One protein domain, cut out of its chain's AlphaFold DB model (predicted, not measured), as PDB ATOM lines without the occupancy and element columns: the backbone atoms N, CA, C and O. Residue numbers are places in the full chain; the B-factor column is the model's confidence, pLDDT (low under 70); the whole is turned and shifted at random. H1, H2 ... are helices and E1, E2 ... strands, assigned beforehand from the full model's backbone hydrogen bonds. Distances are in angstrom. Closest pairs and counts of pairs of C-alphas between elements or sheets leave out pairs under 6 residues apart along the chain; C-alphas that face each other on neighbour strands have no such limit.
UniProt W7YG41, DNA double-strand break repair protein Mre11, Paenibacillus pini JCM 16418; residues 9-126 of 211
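What this domain is: This is residues 9 to 126 of the 211 residues of the protein "DNA double-strand break repair protein Mre11" of Paenibacillus pini JCM 16418 (UniProt W7YG41). A small sheet of three parallel strands, E3, E4 and E5, forms a body with H1 packed over one face and H3 packed along the edge strand E5, while the two-stranded hairpin of E1 and E2 sticks out from it as an arm. The 118 printed residues hold three named helices and five named strands, in the order E1 E2 E3 H1 E4 H2 H3 E5. The larger sheet runs E3 E4 E5, all parallel; the class is mixed, helices and strands. The whole is loose, with a radius of gyration of the C-alphas of 19.1 A, and its outline is flat, 65 by 36 by 19 A, the arm adding to the length.

How they stand to each other: E1, residues 9 to 14, and E2, residues 20 to 26, form an antiparallel hairpin at 157 degrees, with N 11 and O 23 2.8 A apart. E3, residues 30 to 38, is apart from both. It is the parallel neighbour of E4, residues 67 to 75, at 21 degrees; N 33 and O 69 are 2.8 A apart. E5, residues 114 to 121, is parallel to E4 at 17 degrees, with N 72 and O 118 2.9 A apart; it bends by 58 degrees at residue 117. This sheet is twisted. H1, residues 45 to 62, is on it at a height of 8.4 A, over E4 and slantwise to the strands at 37 degrees to E4 on the local plane; its closest C-alphas to E5 are those of Met 56 and Val 114, 6.3 A. H2, residues 81 to 85, only grazes the sheet. H3, residues 88 to 106, is on the sheet; its closest C-alphas to E5 are those of Ala 101 and Trp 115, 6.4 A. H1 and H3 are near each other. E3, H1, E4 and E4, H2 H3, E5 are strand-helix-strand units, parallel neighbour strands joined through helices, with right-handed crossovers. In H1, H2 and H3 every O i to N i+4 pair is within hydrogen-bond range.

Where its parts are: E1 begins at C-alpha 9 (211.527, 185.668, 156.330), and E2 measures 19.0 A. E3 measures 25.8 A, H1 25.8 A, E4 25.4 A and H3 26.9 A. H1 begins at C-alpha 45 (249.872, 168.083, 152.933). E5, 19.9 A, ends at C-alpha 121 (244.186, 178.669, 144.751).

The domain as a whole: The two C-alphas farthest apart, those of Val 16 and Arg 82, are 65.5 A apart. The printed part has no cut, and no link is long. Its mean pLDDT is 87.4; residues 29 and 110 are under 70.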
ATOM      1  N   CYS A   9     212.563 184.662 156.247       82.25
ATOM      2  CA  CYS A   9     211.527 185.668 156.330       82.25
ATOM      3  C   CYS A   9     211.642 186.429 157.652       82.25
ATOM      4  O   CYS A   9     212.335 186.015 158.581       82.25
ATOM      5  N   TYR A  10     210.954 187.561 157.737       86.31
ATOM      6  CA  TYR A  10     210.687 188.205 159.013       86.31
ATOM      7  C   TYR A  10     209.234 187.953 159.387       86.31
ATOM      8  O   TYR A  10     208.335 188.194 158.581       86.31
ATOM      9  N   ILE A  11     209.012 187.501 160.616       84.31
ATOM     10  CA  ILE A  11     207.703 187.569 161.255       84.31
ATOM     11  C   ILE A  11     207.597 188.966 161.858       84.31
ATOM     12  O   ILE A  11     208.469 189.382 162.625       84.31
ATOM     13  N   VAL A  12     206.564 189.701 161.455       86.94
ATOM     14  CA  VAL A  12     206.311 191.060 161.931       86.94
ATOM     15  C   VAL A  12     205.102 191.026 162.846       86.94
ATOM     16  O   VAL A  12     203.978 190.853 162.382       86.94
ATOM     17  N   ASP A  13     205.345 191.223 164.136       85.06
ATOM     18  CA  ASP A  13     204.288 191.419 165.119       85.06
ATOM     19  C   ASP A  13     204.014 192.919 165.241       85.06
ATOM     20  O   ASP A  13     204.915 193.692 165.575       85.06
ATOM     21  N   VAL A  14     202.782 193.338 164.953       88.94
ATOM     22  CA  VAL A  14     202.352 194.736 165.095       88.94
ATOM     23  C   VAL A  14     201.420 194.841 166.293       88.94
ATOM     24  O   VAL A  14     200.395 194.161 166.343       88.94
ATOM     25  N   ASP A  15     201.781 195.681 167.260       86.44
ATOM     26  CA  ASP A  15     200.969 195.892 168.454       86.44
ATOM     27  C   ASP A  15     199.872 196.956 168.253       86.44
ATOM     28  O   ASP A  15     199.773 197.631 167.225       86.44
ATOM     29  N   VAL A  16     199.028 197.110 169.276       84.75
ATOM     30  CA  VAL A  16     197.905 198.062 169.288       84.75
ATOM     31  C   VAL A  16     198.368 199.529 169.248       84.75
ATOM     32  O   VAL A  16     197.572 200.409 168.939       84.75
ATOM     33  N   ASN A  17     199.647 199.790 169.532       87.19
ATOM     34  CA  ASN A  17     200.278 201.108 169.475       87.19
ATOM     35  C   ASN A  17     201.003 201.349 168.137       87.19
ATOM     36  O   ASN A  17     201.751 202.318 168.016       87.19
ATOM     37  N   HIS A  18     200.790 200.482 167.139       81.06
ATOM     38  CA  HIS A  18     201.452 200.509 165.833       81.06
ATOM     39  C   HIS A  18     202.980 200.334 165.889       81.06
ATOM     40  O   HIS A  18     203.683 200.692 164.941       81.06
ATOM     41  N   SER A  19     203.506 199.755 166.970       84.25
ATOM     42  CA  SER A  19     204.908 199.356 167.054       84.25
ATOM     43  C   SER A  19     205.099 198.006 166.370       84.25
ATOM     44  O   SER A  19     204.352 197.061 166.626       84.25
ATOM     45  N   ALA A  20     206.100 197.910 165.493       85.69
ATOM     46  CA  ALA A  20     206.425 196.687 164.769       85.69
ATOM     47  C   ALA A  20     207.666 196.019 165.372       85.69
ATOM     48  O   ALA A  20     208.755 196.601 165.388       85.69
ATOM     49  N   LYS A  21     207.522 194.770 165.817       88.88
ATOM     50  CA  LYS A  21     208.637 193.908 166.210       88.88
ATOM     51  C   LYS A  21     208.923 192.918 165.088       88.88
ATOM     52  O   LYS A  21     208.084 192.091 164.747       88.88
ATOM     53  N   LEU A  22     210.127 192.998 164.530       89.88
ATOM     54  CA  LEU A  22     210.602 192.082 163.497       89.88
ATOM     55  C   LEU A  22     211.414 190.951 164.135       89.88
ATOM     56  O   LEU A  22     212.416 191.206 164.802       89.88
ATOM     57  N   THR A  23     211.014 189.706 163.887       88.44
ATOM     58  CA  THR A  23     211.767 188.507 164.271       88.44
ATOM     59  C   THR A  23     212.196 187.768 163.008       88.44
ATOM     60  O   THR A  23     211.348 187.327 162.235       88.44
ATOM     61  N   PHE A  24     213.504 187.646 162.770       86.25
ATOM     62  CA  PHE A  24     214.022 186.901 161.620       86.25
ATOM     63  C   PHE A  24     213.874 185.393 161.840       86.25
ATOM     64  O   PHE A  24     214.282 184.878 162.881       86.25
ATOM     65  N   TYR A  25     213.345 184.689 160.842       79.00
ATOM     66  CA  TYR A  25     213.218 183.238 160.832       79.00
ATOM     67  C   TYR A  25     213.949 182.660 159.621       79.00
ATOM     68  O   TYR A  25     213.609 182.948 158.474       79.00
ATOM     69  N   SER A  26     214.972 181.849 159.884       77.62
ATOM     70  CA  SER A  26     215.772 181.182 158.853       77.62
ATOM     71  C   SER A  26     214.959 180.050 158.223       77.62
ATOM     72  O   SER A  26     214.403 179.225 158.945       77.62
ATOM     73  N   LEU A  27     214.880 180.022 156.891       75.25
ATOM     74  CA  LEU A  27     214.131 179.015 156.120       75.25
ATOM     75  C   LEU A  27     215.038 178.168 155.223       75.25
ATOM     76  O   LEU A  27     214.571 177.286 154.513       75.25
ATOM     77  N   ASP A  28     216.329 178.463 155.209       70.62
ATOM     78  CA  ASP A  28     217.294 177.815 154.345       70.62
ATOM     79  C   ASP A  28     217.655 176.401 154.818       70.62
ATOM     80  O   ASP A  28     218.194 176.197 155.905       70.62
ATOM     81  N   GLU A  29     217.382 175.436 153.938       69.31
ATOM     82  CA  GLU A  29     217.703 174.010 154.103       69.31
ATOM     83  C   GLU A  29     219.184 173.701 153.828       69.31
ATOM     84  O   GLU A  29     219.694 172.655 154.231       69.31
ATOM     85  N   VAL A  30     219.887 174.627 153.166       79.00
ATOM     86  CA  VAL A  30     221.314 174.531 152.847       79.00
ATOM     87  C   VAL A  30     221.981 175.883 153.065       79.00
ATOM     88  O   VAL A  30     221.489 176.905 152.583       79.00
ATOM     89  N   ARG A  31     223.132 175.902 153.744       85.06
ATOM     90  CA  ARG A  31     223.885 177.136 153.999       85.06
ATOM     91  C   ARG A  31     225.203 177.187 153.249       85.06
ATOM     92  O   ARG A  31     225.983 176.248 153.315       85.06
ATOM     93  N   TRP A  32     225.476 178.313 152.597       88.19
ATOM     94  CA  TRP A  32     226.710 178.522 151.844       88.19
ATOM     95  C   TRP A  32     227.770 179.254 152.670       88.19
ATOM     96  O   TRP A  32     227.482 180.281 153.292       88.19
ATOM     97  N   PHE A  33     228.996 178.741 152.616       90.06
ATOM     98  CA  PHE A  33     230.185 179.254 153.285       90.06
ATOM     99  C   PHE A  33     231.296 179.537 152.281       90.06
ATOM    100  O   PHE A  33     231.425 178.875 151.246       90.06
ATOM    101  N   ARG A  34     232.120 180.522 152.629       91.81
ATOM    102  CA  ARG A  34     233.371 180.814 151.945       91.81
ATOM    103  C   ARG A  34     234.435 180.986 153.010       91.81
ATOM    104  O   ARG A  34     234.387 181.968 153.741       91.81
ATOM    105  N   GLU A  35     235.353 180.036 153.073       94.38
ATOM    106  CA  GLU A  35     236.412 180.030 154.077       94.38
ATOM    107  C   GLU A  35     237.756 180.242 153.399       94.38
ATOM    108  O   GLU A  35     238.049 179.639 152.362       94.38
ATOM    109  N   GLN A  36     238.553 181.125 153.990       94.38
ATOM    110  CA  GLN A  36     239.920 181.372 153.560       94.38
ATOM    111  C   GLN A  36     240.875 180.545 154.410       94.38
ATOM    112  O   GLN A  36     240.772 180.538 155.637       94.38
ATOM    113  N   ILE A  37     241.808 179.861 153.754       93.75
ATOM    114  CA  ILE A  37     242.857 179.084 154.414       93.75
ATOM    115  C   ILE A  37     244.190 179.684 154.002       93.75
ATOM    116  O   ILE A  37     244.518 179.680 152.817       93.75
ATOM    117  N   SER A  38     244.940 180.208 154.972       92.69
ATOM    118  CA  SER A  38     246.319 180.618 154.720       92.69
ATOM    119  C   SER A  38     247.246 179.409 154.747       92.69
ATOM    120  O   SER A  38     247.110 178.562 155.631       92.69
ATOM    121  N   ILE A  39     248.186 179.353 153.803       93.19
ATOM    122  CA  ILE A  39     249.286 178.380 153.791       93.19
ATOM    123  C   ILE A  39     250.579 178.919 154.416       93.19
ATOM    124  O   ILE A  39     251.584 178.224 154.355       93.19
ATOM    125  N   ASP A  40     250.563 180.123 155.006       87.94
ATOM    126  CA  ASP A  40     251.767 180.771 155.564       87.94
ATOM    127  C   ASP A  40     252.504 179.891 156.590       87.94
ATOM    128  O   ASP A  40     253.729 179.831 156.591       87.94
ATOM    129  N   ASP A  41     251.753 179.173 157.429       86.00
ATOM    130  CA  ASP A  41     252.288 178.327 158.505       86.00
ATOM    131  C   ASP A  41     252.081 176.822 158.247       86.00
ATOM    132  O   ASP A  41     252.236 176.010 159.159       86.00
ATOM    133  N   ILE A  42     251.692 176.430 157.028       88.00
ATOM    134  CA  ILE A  42     251.389 175.032 156.697       88.00
ATOM    135  C   ILE A  42     252.601 174.407 156.010       88.00
ATOM    136  O   ILE A  42     252.988 174.825 154.919       88.00
ATOM    137  N   GLN A  43     253.190 173.400 156.656       80.06
ATOM    138  CA  GLN A  43     254.467 172.821 156.237       80.06
ATOM    139  C   GLN A  43     254.296 171.715 155.190       80.06
ATOM    140  O   GLN A  43     255.123 171.600 154.282       80.06
ATOM    141  N   ASP A  44     253.224 170.926 155.294       85.62
ATOM    142  CA  ASP A  44     252.976 169.773 154.432       85.62
ATOM    143  C   ASP A  44     251.481 169.486 154.177       85.62
ATOM    144  O   ASP A  44     250.569 170.158 154.671       85.62
ATOM    145  N   GLU A  45     251.223 168.488 153.330       88.62
ATOM    146  CA  GLU A  45     249.872 168.083 152.933       88.62
ATOM    147  C   GLU A  45     249.048 167.528 154.107       88.62
ATOM    148  O   GLU A  45     247.816 167.623 154.083       88.62
ATOM    149  N   GLU A  46     249.687 166.948 155.130       89.00
ATOM    150  CA  GLU A  46     248.995 166.413 156.308       89.00
ATOM    151  C   GLU A  46     248.439 167.557 157.159       89.00
ATOM    152  O   GLU A  46     247.244 167.551 157.479       89.00
ATOM    153  N   ASP A  47     249.253 168.581 157.426       91.00
ATOM    154  CA  ASP A  47     248.837 169.801 158.122       91.00
ATOM    155  C   ASP A  47     247.691 170.505 157.379       91.00
ATOM    156  O   ASP A  47     246.704 170.941 157.984       91.00
ATOM    157  N   PHE A  48     247.773 170.570 156.046       91.69
ATOM    158  CA  PHE A  48     246.719 171.155 155.221       91.69
ATOM    159  C   PHE A  48     245.392 170.385 155.339       91.69
ATOM    160  O   PHE A  48     244.326 170.980 155.538       91.69
ATOM    161  N   ASN A  49     245.448 169.052 155.256       91.00
ATOM    162  CA  ASN A  49     244.280 168.179 155.392       91.00
ATOM    163  C   ASN A  49     243.659 168.248 156.791       91.00
ATOM    164  O   ASN A  49     242.428 168.242 156.930       91.00
ATOM    165  N   LEU A  50     244.497 168.335 157.825       91.75
ATOM    166  CA  LEU A  50     244.045 168.547 159.193       91.75
ATOM    167  C   LEU A  50     243.286 169.871 159.289       91.75
ATOM    168  O   LEU A  50     242.166 169.893 159.798       91.75
ATOM    169  N   LYS A  51     243.823 170.950 158.705       93.38
ATOM    170  CA  LYS A  51     243.185 172.269 158.743       93.38
ATOM    171  C   LYS A  51     241.831 172.311 158.046       93.38
ATOM    172  O   LYS A  51     240.877 172.881 158.577       93.38
ATOM    173  N   LEU A  52     241.724 171.679 156.878       93.00
ATOM    174  CA  LEU A  52     240.447 171.511 156.186       93.00
ATOM    175  C   LEU A  52     239.434 170.767 157.060       93.00
ATOM    176  O   LEU A  52     238.291 171.208 157.196       93.00
ATOM    177  N   SER A  53     239.868 169.665 157.675       92.31
ATOM    178  CA  SER A  53     239.020 168.838 158.534       92.31
ATOM    179  C   SER A  53     238.529 169.617 159.756       92.31
ATOM    180  O   SER A  53     237.334 169.606 160.028       92.31
ATOM    181  N   GLU A  54     239.404 170.375 160.424       94.38
ATOM    182  CA  GLU A  54     239.039 171.242 161.556       94.38
ATOM    183  C   GLU A  54     237.946 172.255 161.189       94.38
ATOM    184  O   GLU A  54     236.984 172.442 161.938       94.38
ATOM    185  N   ILE A  55     238.072 172.909 160.029       94.69
ATOM    186  CA  ILE A  55     237.092 173.901 159.566       94.69
ATOM    187  C   ILE A  55     235.753 173.224 159.264       94.69
ATOM    188  O   ILE A  55     234.698 173.706 159.683       94.69
ATOM    189  N   MET A  56     235.783 172.092 158.558       92.81
ATOM    190  CA  MET A  56     234.577 171.329 158.235       92.81
ATOM    191  C   MET A  56     233.876 170.819 159.499       92.81
ATOM    192  O   MET A  56     232.658 170.967 159.621       92.81
ATOM    193  N   ASP A  57     234.625 170.290 160.464       91.94
ATOM    194  CA  ASP A  57     234.089 169.826 161.743       91.94
ATOM    195  C   ASP A  57     233.517 170.984 162.565       91.94
ATOM    196  O   ASP A  57     232.432 170.860 163.136       91.94
ATOM    197  N   GLY A  58     234.170 172.150 162.562       92.44
ATOM    198  CA  GLY A  58     233.645 173.365 163.184       92.44
ATOM    199  C   GLY A  58     232.296 173.793 162.593       92.44
ATOM    200  O   GLY A  58     231.346 174.073 163.331       92.44
ATOM    201  N   ILE A  59     232.169 173.776 161.263       90.94
ATOM    202  CA  ILE A  59     230.904 174.079 160.576       90.94
ATOM    203  C   ILE A  59     229.838 173.052 160.952       90.94
ATOM    204  O   ILE A  59     228.734 173.440 161.346       90.94
ATOM    205  N   ARG A  60     230.174 171.759 160.911       89.44
ATOM    206  CA  ARG A  60     229.274 170.664 161.285       89.44
ATOM    207  C   ARG A  60     228.782 170.784 162.727       89.44
ATOM    208  O   ARG A  60     227.586 170.652 162.966       89.44
ATOM    209  N   LEU A  61     229.664 171.082 163.680       89.12
ATOM    210  CA  LEU A  61     229.307 171.275 165.090       89.12
ATOM    211  C   LEU A  61     228.425 172.507 165.302       89.12
ATOM    212  O   LEU A  61     227.500 172.472 166.110       89.12
ATOM    213  N   SER A  62     228.674 173.589 164.559       87.06
ATOM    214  CA  SER A  62     227.834 174.790 164.621       87.06
ATOM    215  C   SER A  62     226.437 174.566 164.026       87.06
ATOM    216  O   SER A  62     225.491 175.279 164.373       87.06
ATOM    217  N   ARG A  63     226.304 173.594 163.111       83.62
ATOM    218  CA  ARG A  63     225.084 173.297 162.346       83.62
ATOM    219  C   ARG A  63     224.868 171.795 162.168       83.62
ATOM    220  O   ARG A  63     224.883 171.305 161.041       83.62
ATOM    221  N   PRO A  64     224.579 171.065 163.253       84.25
ATOM    222  CA  PRO A  64     224.473 169.611 163.197       84.25
ATOM    223  C   PRO A  64     223.264 169.128 162.389       84.25
ATOM    224  O   PRO A  64     223.254 167.993 161.943       84.25
ATOM    225  N   GLU A  65     222.256 169.981 162.181       84.38
ATOM    226  CA  GLU A  65     220.976 169.610 161.564       84.38
ATOM    227  C   GLU A  65     220.834 170.056 160.102       84.38
ATOM    228  O   GLU A  65     219.924 169.597 159.417       84.38
ATOM    229  N   ILE A  66     221.708 170.944 159.613       84.44
ATOM    230  CA  ILE A  66     221.556 171.606 158.306       84.44
ATOM    231  C   ILE A  66     222.769 171.288 157.438       84.44
ATOM    232  O   ILE A  66     223.909 171.395 157.890       84.44
ATOM    233  N   MET A  67     222.528 170.936 156.175       87.31
ATOM    234  CA  MET A  67     223.602 170.762 155.204       87.31
ATOM    235  C   MET A  67     224.305 172.098 154.939       87.31
ATOM    236  O   MET A  67     223.677 173.144 154.760       87.31
ATOM    237  N   SER A  68     225.628 172.061 154.875       90.44
ATOM    238  CA  SER A  68     226.455 173.216 154.548       90.44
ATOM    239  C   SER A  68     227.191 172.968 153.239       90.44
ATOM    240  O   SER A  68     227.705 171.881 153.015       90.44
ATOM    241  N   ILE A  69     227.249 173.972 152.372       91.94
ATOM    242  CA  ILE A  69     228.077 173.981 151.168       91.94
ATOM    243  C   ILE A  69     229.215 174.963 151.404       91.94
ATOM    244  O   ILE A  69     228.968 176.108 151.770       91.94
ATOM    245  N   ILE A  70     230.452 174.540 151.179       94.31
ATOM    246  CA  ILE A  70     231.642 175.361 151.390       94.31
ATOM    247  C   ILE A  70     232.467 175.476 150.114       94.31
ATOM    248  O   ILE A  70     232.674 174.498 149.397       94.31
ATOM    249  N   ARG A  71     232.972 176.681 149.857       94.75
ATOM    250  CA  ARG A  71     234.071 176.917 148.922       94.75
ATOM    251  C   ARG A  71     235.294 177.381 149.702       94.75
ATOM    252  O   ARG A  71     235.195 178.343 150.464       94.75
ATOM    253  N   PHE A  72     236.425 176.726 149.473       95.12
ATOM    254  CA  PHE A  72     237.703 177.125 150.048       95.12
ATOM    255  C   PHE A  72     238.458 178.059 149.111       95.12
ATOM    256  O   PHE A  72     238.518 177.838 147.900       95.12
ATOM    257  N   GLU A  73     239.053 179.094 149.688       94.44
ATOM    258  CA  GLU A  73     239.971 180.002 149.015       94.44
ATOM    259  C   GLU A  73     241.323 179.915 149.717       94.44
ATOM    260  O   GLU A  73     241.467 180.316 150.871       94.44
ATOM    261  N   ILE A  74     242.298 179.320 149.036       94.38
ATOM    262  CA  ILE A  74     243.636 179.135 149.582       94.38
ATOM    263  C   ILE A  74     244.443 180.392 149.290       94.38
ATOM    264  O   ILE A  74     244.574 180.781 148.131       94.38
ATOM    265  N   ILE A  75     244.965 181.016 150.336       93.12
ATOM    266  CA  ILE A  75     245.700 182.282 150.297       93.12
ATOM    267  C   ILE A  75     247.039 182.136 151.028       93.12
ATOM    268  O   ILE A  75     247.353 181.070 151.552       93.12
ATOM    269  N   GLY A  76     247.819 183.212 151.081       88.94
ATOM    270  CA  GLY A  76     249.116 183.218 151.759       88.94
ATOM    271  C   GLY A  76     250.243 182.695 150.874       88.94
ATOM    272  O   GLY A  76     250.080 182.531 149.662       88.94
ATOM    273  N   ARG A  77     251.409 182.479 151.468       85.69
ATOM    274  CA  ARG A  77     252.631 182.056 150.795       85.69
ATOM    275  C   ARG A  77     253.281 180.906 151.536       85.69
ATOM    276  O   ARG A  77     253.497 181.013 152.728       85.69
ATOM    277  N   GLY A  78     253.637 179.839 150.833       86.19
ATOM    278  CA  GLY A  78     254.225 178.674 151.490       86.19
ATOM    279  C   GLY A  78     254.748 177.629 150.516       86.19
ATOM    280  O   GLY A  78     254.500 177.696 149.307       86.19
ATOM    281  N   SER A  79     255.461 176.646 151.059       83.00
ATOM    282  CA  SER A  79     256.041 175.512 150.326       83.00
ATOM    283  C   SER A  79     254.991 174.720 149.530       83.00
ATOM    284  O   SER A  79     255.246 174.285 148.405       83.00
ATOM    285  N   LEU A  80     253.767 174.615 150.060       87.75
ATOM    286  CA  LEU A  80     252.641 173.914 149.436       87.75
ATOM    287  C   LEU A  80     252.111 174.558 148.155       87.75
ATOM    288  O   LEU A  80     251.371 173.906 147.416       87.75
ATOM    289  N   HIS A  81     252.462 175.814 147.866       88.75
ATOM    290  CA  HIS A  81     251.910 176.528 146.717       88.75
ATOM    291  C   HIS A  81     252.072 175.753 145.405       88.75
ATOM    292  O   HIS A  81     251.106 175.631 144.661       88.75
ATOM    293  N   ARG A  82     253.239 175.144 145.151       77.75
ATOM    294  CA  ARG A  82     253.493 174.408 143.898       77.75
ATOM    295  C   ARG A  82     252.617 173.163 143.759       77.75
ATOM    296  O   ARG A  82     252.123 172.863 142.675       77.75
ATOM    297  N   VAL A  83     252.436 172.434 144.858       84.56
ATOM    298  CA  VAL A  83     251.589 171.233 144.891       84.56
ATOM    299  C   VAL A  83     250.137 171.620 144.607       84.56
ATOM    300  O   VAL A  83     249.467 170.976 143.801       84.56
ATOM    301  N   LEU A  84     249.683 172.724 145.205       86.56
ATOM    302  CA  LEU A  84     248.338 173.261 145.024       86.56
ATOM    303  C   LEU A  84     248.118 173.853 143.622       86.56
ATOM    304  O   LEU A  84     247.050 173.671 143.044       86.56
ATOM    305  N   GLU A  85     249.113 174.538 143.056       83.75
ATOM    306  CA  GLU A  85     249.019 175.191 141.747       83.75
ATOM    307  C   GLU A  85     248.930 174.186 140.591       83.75
ATOM    308  O   GLU A  85     248.204 174.425 139.625       83.75
ATOM    309  N   ASN A  86     249.593 173.028 140.710       78.38
ATOM    310  CA  ASN A  86     249.548 171.963 139.704       78.38
ATOM    311  C   ASN A  86     248.135 171.387 139.473       78.38
ATOM    312  O   ASN A  86     247.933 170.625 138.527       78.38
ATOM    313  N   GLY A  87     247.155 171.713 140.327       78.88
ATOM    314  CA  GLY A  87     245.737 171.388 140.154       78.88
ATOM    315  C   GLY A  87     245.369 169.933 140.462       78.88
ATOM    316  O   GLY A  87     244.336 169.683 141.079       78.88
ATOM    317  N   HIS A  88     246.232 168.972 140.118       85.56
ATOM    318  CA  HIS A  88     245.995 167.539 140.328       85.56
ATOM    319  C   HIS A  88     245.736 167.200 141.799       85.56
ATOM    320  O   HIS A  88     244.741 166.558 142.121       85.56
ATOM    321  N   PHE A  89     246.590 167.693 142.699       85.88
ATOM    322  CA  PHE A  89     246.438 167.474 144.135       85.88
ATOM    323  C   PHE A  89     245.119 168.058 144.663       85.88
ATOM    324  O   PHE A  89     244.367 167.380 145.363       85.88
ATOM    325  N   THR A  90     244.787 169.299 144.284       88.94
ATOM    326  CA  THR A  90     243.526 169.936 144.695       88.94
ATOM    327  C   THR A  90     242.298 169.219 144.146       88.94
ATOM    328  O   THR A  90     241.296 169.117 144.856       88.94
ATOM    329  N   ASP A  91     242.371 168.687 142.926       90.31
ATOM    330  CA  ASP A  91     241.285 167.924 142.317       90.31
ATOM    331  C   ASP A  91     241.093 166.576 143.016       90.31
ATOM    332  O   ASP A  91     239.973 166.246 143.408       90.31
ATOM    333  N   GLU A  92     242.160 165.806 143.232       91.06
ATOM    334  CA  GLU A  92     242.093 164.522 143.938       91.06
ATOM    335  C   GLU A  92     241.537 164.678 145.354       91.06
ATOM    336  O   GLU A  92     240.630 163.940 145.758       91.06
ATOM    337  N   MET A  93     242.026 165.686 146.075       90.81
ATOM    338  CA  MET A  93     241.558 166.032 147.410       90.81
ATOM    339  C   MET A  93     240.083 166.442 147.402       90.81
ATOM    340  O   MET A  93     239.293 165.917 148.190       90.81
ATOM    341  N   LEU A  94     239.664 167.315 146.477       93.88
ATOM    342  CA  LEU A  94     238.258 167.701 146.325       93.88
ATOM    343  C   LEU A  94     237.367 166.479 146.062       93.88
ATOM    344  O   LEU A  94     236.276 166.366 146.632       93.88
ATOM    345  N   GLN A  95     237.822 165.546 145.224       94.50
ATOM    346  CA  GLN A  95     237.090 164.314 144.949       94.50
ATOM    347  C   GLN A  95     237.017 163.397 146.172       94.50
ATOM    348  O   GLN A  95     235.976 162.775 146.383       94.50
ATOM    349  N   GLU A  96     238.072 163.280 146.981       93.44
ATOM    350  CA  GLU A  96     238.014 162.481 148.211       93.44
ATOM    351  C   GLU A  96     237.080 163.104 149.254       93.44
ATOM    352  O   GLU A  96     236.241 162.396 149.815       93.44
ATOM    353  N   LEU A  97     237.131 164.425 149.452       93.25
ATOM    354  CA  LEU A  97     236.226 165.133 150.365       93.25
ATOM    355  C   LEU A  97     234.757 164.926 149.970       93.25
ATOM    356  O   LEU A  97     233.914 164.619 150.817       93.25
ATOM    357  N   ARG A  98     234.449 165.011 148.672       94.38
ATOM    358  CA  ARG A  98     233.102 164.731 148.151       94.38
ATOM    359  C   ARG A  98     232.710 163.266 148.308       94.38
ATOM    360  O   ARG A  98     231.596 162.990 148.744       94.38
ATOM    361  N   ARG A  99     233.610 162.319 148.009       93.31
ATOM    362  CA  ARG A  99     233.366 160.881 148.229       93.31
ATOM    363  C   ARG A  99     233.044 160.591 149.693       93.31
ATOM    364  O   ARG A  99     232.111 159.842 149.966       93.31
ATOM    365  N   ARG A 100     233.770 161.204 150.630       90.00
ATOM    366  CA  ARG A 100     233.518 161.069 152.069       90.00
ATOM    367  C   ARG A 100     232.138 161.603 152.458       90.00
ATOM    368  O   ARG A 100     231.399 160.893 153.130       90.00
ATOM    369  N   ALA A 101     231.759 162.783 151.963       89.44
ATOM    370  CA  ALA A 101     230.432 163.352 152.199       89.44
ATOM    371  C   ALA A 101     229.294 162.474 151.639       89.44
ATOM    372  O   ALA A 101     228.263 162.322 152.290       89.44
ATOM    373  N   ILE A 102     229.483 161.860 150.462       90.06
ATOM    374  CA  ILE A 102     228.511 160.919 149.878       90.06
ATOM    375  C   ILE A 102     228.357 159.682 150.765       90.06
ATOM    376  O   ILE A 102     227.232 159.317 151.092       90.06
ATOM    377  N   ARG A 103     229.467 159.072 151.207       88.56
ATOM    378  CA  ARG A 103     229.429 157.905 152.107       88.56
ATOM    379  C   ARG A 103     228.677 158.216 153.402       88.56
ATOM    380  O   ARG A 103     227.850 157.418 153.835       88.56
ATOM    381  N   ASP A 104     228.927 159.379 153.996       85.25
ATOM    382  CA  ASP A 104     228.222 159.810 155.207       85.25
ATOM    383  C   ASP A 104     226.711 159.976 154.953       85.25
ATOM    384  O   ASP A 104     225.895 159.549 155.774       85.25
ATOM    385  N   ALA A 105     226.320 160.522 153.796       85.31
ATOM    386  CA  ALA A 105     224.915 160.637 153.400       85.31
ATOM    387  C   ALA A 105     224.238 159.267 153.217       85.31
ATOM    388  O   ALA A 105     223.129 159.056 153.708       85.31
ATOM    389  N   GLU A 106     224.905 158.325 152.546       85.50
ATOM    390  CA  GLU A 106     224.391 156.972 152.285       85.50
ATOM    391  C   GLU A 106     224.172 156.163 153.571       85.50
ATOM    392  O   GLU A 106     223.244 155.359 153.652       85.50
ATOM    393  N   LEU A 107     224.974 156.422 154.608       81.56
ATOM    394  CA  LEU A 107     224.813 155.838 155.944       81.56
ATOM    395  C   LEU A 107     223.647 156.453 156.745       81.56
ATOM    396  O   LEU A 107     223.429 156.088 157.899       81.56
ATOM    397  N   GLY A 108     222.881 157.372 156.150       71.69
ATOM    398  CA  GLY A 108     221.746 158.039 156.787       71.69
ATOM    399  C   GLY A 108     222.135 159.242 157.647       71.69
ATOM    400  O   GLY A 108     221.279 159.813 158.325       71.69
ATOM    401  N   HIS A 109     223.399 159.679 157.613       71.81
ATOM    402  CA  HIS A 109     223.874 160.865 158.326       71.81
ATOM    403  C   HIS A 109     223.710 162.139 157.484       71.81
ATOM    404  O   HIS A 109     224.626 162.946 157.383       71.81
ATOM    405  N   CYS A 110     222.529 162.357 156.894       68.06
ATOM    406  CA  CYS A 110     222.257 163.529 156.045       68.06
ATOM    407  C   CYS A 110     222.307 164.873 156.799       68.06
ATOM    408  O   CYS A 110     222.367 165.938 156.185       68.06
ATOM    409  N   LYS A 111     222.262 164.833 158.134       76.62
ATOM    410  CA  LYS A 111     222.271 166.003 159.011       76.62
ATOM    411  C   LYS A 111     223.700 166.484 159.272       76.62
ATOM    412  O   LYS A 111     224.564 165.700 159.665       76.62
ATOM    413  N   GLY A 112     223.938 167.775 159.040       82.81
ATOM    414  CA  GLY A 112     225.229 168.418 159.303       82.81
ATOM    415  C   GLY A 112     226.332 168.054 158.306       82.81
ATOM    416  O   GLY A 112     227.507 168.262 158.596       82.81
ATOM    417  N   ILE A 113     225.979 167.503 157.139       90.81
ATOM    418  CA  ILE A 113     226.947 167.251 156.065       90.81
ATOM    419  C   ILE A 113     227.543 168.574 155.595       90.81
ATOM    420  O   ILE A 113     226.818 169.536 155.334       90.81
ATOM    421  N   VAL A 114     228.864 168.591 155.424       92.75
ATOM    422  CA  VAL A 114     229.596 169.700 154.815       92.75
ATOM    423  C   VAL A 114     230.070 169.266 153.432       92.75
ATOM    424  O   VAL A 114     230.943 168.414 153.291       92.75
ATOM    425  N   TRP A 115     229.462 169.839 152.400       93.81
ATOM    426  CA  TRP A 115     229.776 169.581 151.004       93.81
ATOM    427  C   TRP A 115     230.770 170.605 150.469       93.81
ATOM    428  O   TRP A 115     230.482 171.802 150.440       93.81
ATOM    429  N   VAL A 116     231.919 170.138 149.981       95.31
ATOM    430  CA  VAL A 116     232.924 171.008 149.362       95.31
ATOM    431  C   VAL A 116     232.577 171.233 147.890       95.31
ATOM    432  O   VAL A 116     232.668 170.336 147.046       95.31
ATOM    433  N   GLU A 117     232.151 172.453 147.575       94.75
ATOM    434  CA  GLU A 117     231.790 172.868 146.222       94.75
ATOM    435  C   GLU A 117     233.019 173.143 145.365       94.75
ATOM    436  O   GLU A 117     233.021 172.775 144.195       94.75
ATOM    437  N   GLY A 118     234.083 173.693 145.935       93.25
ATOM    438  CA  GLY A 118     235.295 173.959 145.179       93.25
ATOM    439  C   GLY A 118     236.425 174.477 146.045       93.25
ATOM    440  O   GLY A 118     236.218 174.937 147.171       93.25
ATOM    441  N   ILE A 119     237.620 174.404 145.475       93.75
ATOM    442  CA  ILE A 119     238.853 174.932 146.042       93.75
ATOM    443  C   ILE A 119     239.441 175.860 144.982       93.75
ATOM    444  O   ILE A 119     239.602 175.459 143.832       93.75
ATOM    445  N   SER A 120     239.714 177.109 145.346       91.62
ATOM    446  CA  SER A 120     240.418 178.055 144.480       91.62
ATOM    447  C   SER A 120     241.753 178.432 145.100       91.62
ATOM    448  O   SER A 120     241.785 178.845 146.260       91.62
ATOM    449  N   VAL A 121     242.827 178.332 144.321       91.12
ATOM    450  CA  VAL A 121     244.186 178.669 144.751       91.12
ATOM    451  C   VAL A 121     244.499 180.110 144.359       91.12
ATOM    452  O   VAL A 121     244.447 180.468 143.186       91.12
ATOM    453  N   GLN A 122     244.791 180.935 145.360       88.94
ATOM    454  CA  GLN A 122     245.266 182.319 145.251       88.94
ATOM    455  C   GLN A 122     246.493 182.539 146.155       88.94
ATOM    456  O   GLN A 122     246.752 183.652 146.613       88.94
ATOM    457  N   SER A 123     247.219 181.463 146.467       87.00
ATOM    458  CA  SER A 123     248.459 181.515 147.234       87.00
ATOM    459  C   SER A 123     249.657 181.847 146.339       87.00
ATOM    460  O   SER A 123     249.515 181.921 145.120       87.00
ATOM    461  N   GLY A 124     250.830 182.051 146.938       82.88
ATOM    462  CA  GLY A 124     252.101 182.224 146.229       82.88
ATOM    463  C   GLY A 124     253.237 181.414 146.851       82.88
ATOM    464  O   GLY A 124     253.085 180.797 147.903       82.88
ATOM    465  N   SER A 125     254.400 181.422 146.211       77.25
ATOM    466  CA  SER A 125     255.600 180.783 146.759       77.25
ATOM    467  C   SER A 125     256.130 181.486 148.018       77.25
ATOM    468  O   SER A 125     255.988 182.700 148.162       77.25
ATOM    469  N   GLU A 126     256.813 180.739 148.892       73.44
ATOM    470  CA  GLU A 126     257.563 181.269 150.045       73.44
ATOM    471  C   GLU A 126     258.787 182.121 149.636       73.44
ATOM    472  O   GLU A 126     259.373 182.830 150.454       73.44
TER     473      GLU A 126